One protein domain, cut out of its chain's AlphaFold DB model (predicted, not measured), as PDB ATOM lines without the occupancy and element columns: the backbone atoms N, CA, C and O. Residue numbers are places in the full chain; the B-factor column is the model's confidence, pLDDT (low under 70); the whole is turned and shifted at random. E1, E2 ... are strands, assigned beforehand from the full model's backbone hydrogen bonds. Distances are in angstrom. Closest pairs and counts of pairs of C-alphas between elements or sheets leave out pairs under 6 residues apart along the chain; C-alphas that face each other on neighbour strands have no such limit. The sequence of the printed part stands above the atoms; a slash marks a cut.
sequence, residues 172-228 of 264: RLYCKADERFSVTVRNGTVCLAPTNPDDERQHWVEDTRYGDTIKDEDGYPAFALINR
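Overview. This is residues 172 to 228 of the 264 residues of an uncharacterized protein of Panicum miliaceum (UniProt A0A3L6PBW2). Two separate two-stranded hairpins follow one another, the longer one, E1 and E2, at one end of the model and the shorter one, E3 and E4, leading away from it to a wide loop, residues 208 to 223, at the far end. The E3 and E4 hairpin and this loop make much of the length. The printed part has 57 residues with no named helix and four named strands, E1, E2, E3 and E4 in chain order; the two sheets, E1 - E2 and E3 - E4, are antiparallel. The class is all strand, though the strands hold only 23 of the 57 residues. The whole is loose, with a radius of gyration of the C-alphas of 13.4 A, and only just elongated, spanning 35 by 23 by 18 A.

Arrangement. E1, residues 178 to 186, and E2, residues 189 to 194, form an antiparallel hairpin, with 143 degrees between their directions. N 184 and O 191 are within hydrogen-bond range at 2.8 A, as are N 189 and O 186 at 2.9 A. E3, residues 204 to 207, and E4, residues 224 to 227, form the other antiparallel hairpin, at 148 degrees. There N 205 and O 226 are 2.8 A apart, within hydrogen-bond range. The closest C-alphas of E1 and E4 are those of Val 185 and Asn 227, 7.4 A apart. E3 is apart from E1 and from E2, and E2 is apart from E4.

Along the chain. E1 begins at C-alpha 178, (153.603, 56.212, 175.804), and is 19.0 A long. E2 measures 15.5 A, E3 9.6 A and E4 9.9 A from first to last C-alpha. E4 ends at C-alpha 227, (161.939, 75.144, 179.324).

Size, cuts and confidence. The two C-alphas farthest apart, those of Asp 198 and Glu 217, are 36.3 A apart. The printed part has no cut. The link from E1 to E2 is tight, that from E2 to E3 is short, and that from E3 to E4, 16 residues, is long. Mean pLDDT of the printed part is 82.8; residues 209 to 213 and residue 220 are under 70.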
ATOM      1  N   ARG A 172     162.845  65.542 182.373       87.75
ATOM      2  CA  ARG A 172     162.038  65.266 181.185       87.75
ATOM      3  C   ARG A 172     160.672  64.759 181.625       87.75
ATOM      4  O   ARG A 172     160.576  63.863 182.458       87.75
ATOM      5  N   LEU A 173     159.620  65.342 181.061       89.00
ATOM      6  CA  LEU A 173     158.240  64.976 181.359       89.00
ATOM      7  C   LEU A 173     157.784  63.935 180.337       89.00
ATOM      8  O   LEU A 173     157.688  64.247 179.149       89.00
ATOM      9  N   TYR A 174     157.526  62.709 180.785       85.94
ATOM     10  CA  TYR A 174     157.087  61.607 179.925       85.94
ATOM     11  C   TYR A 174     155.570  61.461 179.942       85.94
ATOM     12  O   TYR A 174     154.914  61.680 180.962       85.94
ATOM     13  N   CYS A 175     155.003  61.042 178.813       83.31
ATOM     14  CA  CYS A 175     153.607  60.640 178.785       83.31
ATOM     15  C   CYS A 175     153.478  59.210 179.315       83.31
ATOM     16  O   CYS A 175     154.001  58.282 178.712       83.31
ATOM     17  N   LYS A 176     152.718  58.996 180.394       85.94
ATOM     18  CA  LYS A 176     152.463  57.638 180.907       85.94
ATOM     19  C   LYS A 176     151.769  56.726 179.880       85.94
ATOM     20  O   LYS A 176     151.909  55.512 179.953       85.94
ATOM     21  N   ALA A 177     151.005  57.295 178.944       85.44
ATOM     22  CA  ALA A 177     150.356  56.522 177.885       85.44
ATOM     23  C   ALA A 177     151.354  55.990 176.838       85.44
ATOM     24  O   ALA A 177     151.083  54.962 176.222       85.44
ATOM     25  N   ASP A 178     152.494  56.667 176.647       88.50
ATOM     26  CA  ASP A 178     153.603  56.212 175.804       88.50
ATOM     27  C   ASP A 178     154.916  56.903 176.220       88.50
ATOM     28  O   ASP A 178     155.180  58.054 175.861       88.50
ATOM     29  N   GLU A 179     155.760  56.183 176.963       88.00
ATOM     30  CA  GLU A 179     157.021  56.702 177.518       88.00
ATOM     31  C   GLU A 179     158.088  56.989 176.446       88.00
ATOM     32  O   GLU A 179     159.111  57.619 176.726       88.00
ATOM     33  N   ARG A 180     157.850  56.595 175.186       90.69
ATOM     34  CA  ARG A 180     158.713  56.976 174.055       90.69
ATOM     35  C   ARG A 180     158.565  58.446 173.683       90.69
ATOM     36  O   ARG A 180     159.365  58.934 172.889       90.69
ATOM     37  N   PHE A 181     157.563  59.136 174.224       91.69
ATOM     38  CA  PHE A 181     157.323  60.549 173.989       91.69
ATOM     39  C   PHE A 181     157.558  61.372 175.251       91.69
ATOM     40  O   PHE A 181     157.182  60.983 176.360       91.69
ATOM     41  N   SER A 182     158.113  62.564 175.059       94.00
ATOM     42  CA  SER A 182     158.272  63.553 176.114       94.00
ATOM     43  C   SER A 182     157.817  64.940 175.685       94.00
ATOM     44  O   SER A 182     157.661  65.236 174.496       94.00
ATOM     45  N   VAL A 183     157.546  65.777 176.682       94.94
ATOM     46  CA  VAL A 183     157.090  67.154 176.492       94.94
ATOM     47  C   VAL A 183     158.232  68.012 175.946       94.94
ATOM     48  O   VAL A 183     159.334  68.018 176.490       94.94
ATOM     49  N   THR A 184     157.957  68.779 174.893       94.06
ATOM     50  CA  THR A 184     158.910  69.662 174.213       94.06
ATOM     51  C   THR A 184     158.261  70.981 173.799       94.06
ATOM     52  O   THR A 184     157.038  71.059 173.653       94.06
ATOM     53  N   VAL A 185     159.078  72.008 173.555       92.62
ATOM     54  CA  VAL A 185     158.643  73.263 172.927       92.62
ATOM     55  C   VAL A 185     158.979  73.250 171.438       92.62
ATOM     56  O   VAL A 185     160.149  73.225 171.052       92.62
ATOM     57  N   ARG A 186     157.956  73.343 170.582       88.44
ATOM     58  CA  ARG A 186     158.096  73.474 169.123       88.44
ATOM     59  C   ARG A 186     157.276  74.654 168.629       88.44
ATOM     60  O   ARG A 186     156.080  74.717 168.889       88.44
ATOM     61  N   ASN A 187     157.916  75.580 167.913       85.62
ATOM     62  CA  ASN A 187     157.271  76.776 167.353       85.62
ATOM     63  C   ASN A 187     156.423  77.544 168.391       85.62
ATOM     64  O   ASN A 187     155.278  77.898 168.125       85.62
ATOM     65  N   GLY A 188     156.956  77.724 169.605       80.44
ATOM     66  CA  GLY A 188     156.263  78.416 170.702       80.44
ATOM     67  C   GLY A 188     155.108  77.636 171.343       80.44
ATOM     68  O   GLY A 188     154.393  78.184 172.172       80.44
ATOM     69  N   THR A 189     154.908  76.365 170.981       86.56
ATOM     70  CA  THR A 189     153.845  75.511 171.527       86.56
ATOM     71  C   THR A 189     154.433  74.338 172.304       86.56
ATOM     72  O   THR A 189     155.428  73.739 171.891       86.56
ATOM     73  N   VAL A 190     153.792  73.981 173.416       91.25
ATOM     74  CA  VAL A 190     154.121  72.785 174.199       91.25
ATOM     75  C   VAL A 190     153.436  71.569 173.570       91.25
ATOM     76  O   VAL A 190     152.220  71.564 173.395       91.25
ATOM     77  N   CYS A 191     154.197  70.535 173.214       93.69
ATOM     78  CA  CYS A 191     153.670  69.318 172.588       93.69
ATOM     79  C   CYS A 191     154.458  68.065 173.003       93.69
ATOM     80  O   CYS A 191     155.508  68.169 173.632       93.69
ATOM     81  N   LEU A 192     153.955  66.876 172.652       94.75
ATOM     82  CA  LEU A 192     154.684  65.614 172.805       94.75
ATOM     83  C   LEU A 192     155.496  65.305 171.543       94.75
ATOM     84  O   LEU A 192     154.998  65.426 170.423       94.75
ATOM     85  N   ALA A 193     156.733  64.857 171.727       92.94
ATOM     86  CA  ALA A 193     157.617  64.419 170.655       92.94
ATOM     87  C   ALA A 193     158.393  63.160 171.058       92.94
ATOM     88  O   ALA A 193     158.567  62.938 172.256       92.94
ATOM     89  N   PRO A 194     158.886  62.355 170.095       94.38
ATOM     90  CA  PRO A 194     159.783  61.249 170.402       94.38
ATOM     91  C   PRO A 194     160.951  61.717 171.270       94.38
ATOM     92  O   PRO A 194     161.574  62.744 170.982       94.38
ATOM     93  N   THR A 195     161.221  60.971 172.334       90.75
ATOM     94  CA  THR A 195     162.258  61.296 173.305       90.75
ATOM     95  C   THR A 195     163.626  61.295 172.632       90.75
ATOM     96  O   THR A 195     164.062  60.288 172.079       90.75
ATOM     97  N   ASN A 196     164.309  62.431 172.723       85.19
ATOM     98  CA  ASN A 196     165.692  62.619 172.335       85.19
ATOM     99  C   ASN A 196     166.447  63.216 173.539       85.19
ATOM    100  O   ASN A 196     166.216  64.381 173.879       85.19
ATOM    101  N   PRO A 197     167.324  62.438 174.200       77.56
ATOM    102  CA  PRO A 197     168.148  62.903 175.313       77.56
ATOM    103  C   PRO A 197     168.916  64.195 175.028       77.56
ATOM    104  O   PRO A 197     169.020  65.026 175.931       77.56
ATOM    105  N   ASP A 198     169.354  64.377 173.783       80.94
ATOM    106  CA  ASP A 198     170.201  65.487 173.343       80.94
ATOM    107  C   ASP A 198     169.401  66.739 172.932       80.94
ATOM    108  O   ASP A 198     169.974  67.795 172.675       80.94
ATOM    109  N   ASP A 199     168.068  66.651 172.857       85.75
ATOM    110  CA  ASP A 199     167.212  67.792 172.519       85.75
ATOM    111  C   ASP A 199     166.934  68.641 173.765       85.75
ATOM    112  O   ASP A 199     166.045  68.324 174.559       85.75
ATOM    113  N   GLU A 200     167.665  69.751 173.917       82.88
ATOM    114  CA  GLU A 200     167.515  70.727 175.008       82.88
ATOM    115  C   GLU A 200     166.083  71.263 175.170       82.88
ATOM    116  O   GLU A 200     165.687  71.649 176.269       82.88
ATOM    117  N   ARG A 201     165.256  71.244 174.116       86.56
ATOM    118  CA  ARG A 201     163.851  71.680 174.202       86.56
ATOM    119  C   ARG A 201     162.964  70.655 174.904       86.56
ATOM    120  O   ARG A 201     161.836  70.996 175.254       86.56
ATOM    121  N   GLN A 202     163.436  69.423 175.105       92.12
ATOM    122  CA  GLN A 202     162.767  68.388 175.909       92.12
ATOM    123  C   GLN A 202     163.151  68.431 177.390       92.12
ATOM    124  O   GLN A 202     162.664  67.621 178.180       92.12
ATOM    125  N   HIS A 203     164.043  69.347 177.759       84.75
ATOM    126  CA  HIS A 203     164.532  69.512 179.115       84.75
ATOM    127  C   HIS A 203     163.798  70.659 179.804       84.75
ATOM    128  O   HIS A 203     163.653  71.753 179.256       84.75
ATOM    129  N   TRP A 204     163.343  70.397 181.022       87.50
ATOM    130  CA  TRP A 204     162.544  71.313 181.826       87.50
ATOM    131  C   TRP A 204     163.178  71.506 183.197       87.50
ATOM    132  O   TRP A 204     163.871  70.626 183.709       87.50
ATOM    133  N   VAL A 205     162.926  72.667 183.781       80.62
ATOM    134  CA  VAL A 205     163.353  73.053 185.120       80.62
ATOM    135  C   VAL A 205     162.115  73.402 185.928       80.62
ATOM    136  O   VAL A 205     161.226  74.102 185.444       80.62
ATOM    137  N   GLU A 206     162.055  72.892 187.150       79.75
ATOM    138  CA  GLU A 206     161.033  73.259 188.117       79.75
ATOM    139  C   GLU A 206     161.486  74.509 188.877       79.75
ATOM    140  O   GLU A 206     162.533  74.519 189.514       79.75
ATOM    141  N   ASP A 207     160.698  75.574 188.804       72.69
ATOM    142  CA  ASP A 207     160.895  76.806 189.554       72.69
ATOM    143  C   ASP A 207     159.917  76.859 190.728       72.69
ATOM    144  O   ASP A 207     158.717  77.092 190.563       72.69
ATOM    145  N   THR A 208     160.451  76.650 191.927       73.06
ATOM    146  CA  THR A 208     159.685  76.564 193.178       73.06
ATOM    147  C   THR A 208     159.728  77.854 194.000       73.06
ATOM    148  O   THR A 208     159.192  77.893 195.109       73.06
ATOM    149  N   ARG A 209     160.319  78.943 193.475       65.94
ATOM    150  CA  ARG A 209     160.585  80.189 194.231       65.94
ATOM    151  C   ARG A 209     159.350  80.779 194.914       65.94
ATOM    152  O   ARG A 209     159.470  81.401 195.968       65.94
ATOM    153  N   TYR A 210     158.167  80.578 194.335       61.28
ATOM    154  CA  TYR A 210     156.899  81.078 194.871       61.28
ATOM    155  C   TYR A 210     156.079  80.036 195.643       61.28
ATOM    156  O   TYR A 210     155.036  80.396 196.191       61.28
ATOM    157  N   GLY A 211     156.531  78.785 195.746       60.25
ATOM    158  CA  GLY A 211     155.756  77.688 196.340       60.25
ATOM    159  C   GLY A 211     155.434  77.865 197.829       60.25
ATOM    160  O   GLY A 211     154.439  77.345 198.326       60.25
ATOM    161  N   ASP A 212     156.217  78.671 198.548       51.81
ATOM    162  CA  ASP A 212     155.929  79.041 199.943       51.81
ATOM    163  C   ASP A 212     154.732  80.007 200.072       51.81
ATOM    164  O   ASP A 212     154.120  80.092 201.139       51.81
ATOM    165  N   THR A 213     154.409  80.755 199.009       64.44
ATOM    166  CA  THR A 213     153.356  81.791 198.993       64.44
ATOM    167  C   THR A 213     152.138  81.367 198.174       64.44
ATOM    168  O   THR A 213     151.015  81.746 198.499       64.44
ATOM    169  N   ILE A 214     152.352  80.576 197.123       74.31
ATOM    170  CA  ILE A 214     151.311  80.072 196.232       74.31
ATOM    171  C   ILE A 214     151.179  78.578 196.486       74.31
ATOM    172  O   ILE A 214     152.137  77.828 196.311       74.31
ATOM    173  N   LYS A 215     149.985  78.162 196.896       79.69
ATOM    174  CA  LYS A 215     149.647  76.765 197.148       79.69
ATOM    175  C   LYS A 215     148.472  76.350 196.275       79.69
ATOM    176  O   LYS A 215     147.682  77.207 195.878       79.69
ATOM    177  N   ASP A 216     148.376  75.064 195.974       81.12
ATOM    178  CA  ASP A 216     147.181  74.494 195.359       81.12
ATOM    179  C   ASP A 216     146.018  74.383 196.364       81.12
ATOM    180  O   ASP A 216     146.122  74.790 197.527       81.12
ATOM    181  N   GLU A 217     144.885  73.857 195.896       87.12
ATOM    182  CA  GLU A 217     143.670  73.680 196.702       87.12
ATOM    183  C   GLU A 217     143.870  72.704 197.874       87.12
ATOM    184  O   GLU A 217     143.212  72.843 198.906       87.12
ATOM    185  N   ASP A 218     144.823  71.778 197.751       79.75
ATOM    186  CA  ASP A 218     145.192  70.805 198.779       79.75
ATOM    187  C   ASP A 218     146.293  71.334 199.728       79.75
ATOM    188  O   ASP A 218     146.678  70.673 200.697       79.75
ATOM    189  N   GLY A 219     146.789  72.555 199.497       71.06
ATOM    190  CA  GLY A 219     147.786  73.227 200.326       71.06
ATOM    191  C   GLY A 219     149.245  72.885 200.000       71.06
ATOM    192  O   GLY A 219     150.134  73.267 200.781       71.06
ATOM    193  N   TYR A 220     149.514  72.211 198.879       66.50
ATOM    194  CA  TYR A 220     150.866  71.919 198.404       66.50
ATOM    195  C   TYR A 220     151.486  73.121 197.678       66.50
ATOM    196  O   TYR A 220     150.778  73.856 196.989       66.50
ATOM    197  N   PRO A 221     152.807  73.344 197.811       73.56
ATOM    198  CA  PRO A 221     153.522  74.405 197.103       73.56
ATOM    199  C   PRO A 221     153.357  74.335 195.581       73.56
ATOM    200  O   PRO A 221     153.583  73.288 194.977       73.56
ATOM    201  N   ALA A 222     153.026  75.462 194.952       81.94
ATOM    202  CA  ALA A 222     153.004  75.578 193.499       81.94
ATOM    203  C   ALA A 222     154.414  75.803 192.920       81.94
ATOM    204  O   ALA A 222     155.277  76.411 193.556       81.94
ATOM    205  N   PHE A 223     154.615  75.377 191.674       82.38
ATOM    206  CA  PHE A 223     155.850  75.574 190.914       82.38
ATOM    207  C   PHE A 223     155.551  75.981 189.467       82.38
ATOM    208  O   PHE A 223     154.458  75.741 188.948       82.38
ATOM    209  N   ALA A 224     156.530  76.591 188.802       84.00
ATOM    210  CA  ALA A 224     156.501  76.839 187.365       84.00
ATOM    211  C   ALA A 224     157.427  75.857 186.638       84.00
ATOM    212  O   ALA A 224     158.504  75.534 187.121       84.00
ATOM    213  N   LEU A 225     157.021  75.388 185.460       86.56
ATOM    214  CA  LEU A 225     157.882  74.588 184.587       86.56
ATOM    215  C   LEU A 225     158.483  75.487 183.518       86.56
ATOM    216  O   LEU A 225     157.745  76.025 182.692       86.56
ATOM    217  N   ILE A 226     159.804  75.626 183.535       84.44
ATOM    218  CA  ILE A 226     160.581  76.466 182.626       84.44
ATOM    219  C   ILE A 226     161.308  75.571 181.628       84.44
ATOM    220  O   ILE A 226     161.971  74.609 182.010       84.44
ATOM    221  N   ASN A 227     161.191  75.867 180.338       86.38
ATOM    222  CA  ASN A 227     161.939  75.144 179.324       86.38
ATOM    223  C   ASN A 227     163.421  75.535 179.373       86.38
ATOM    224  O   ASN A 227     163.745  76.720 179.337       86.38
ATOM    225  N   ARG A 228     164.323  74.550 179.391       78.56
ATOM    226  CA  ARG A 228     165.769  74.794 179.478       78.56
ATOM    227  C   ARG A 228     166.313  75.552 178.264       78.56
ATOM    228  O   ARG A 228     167.158  76.421 178.431       78.56
TER     229      ARG A 228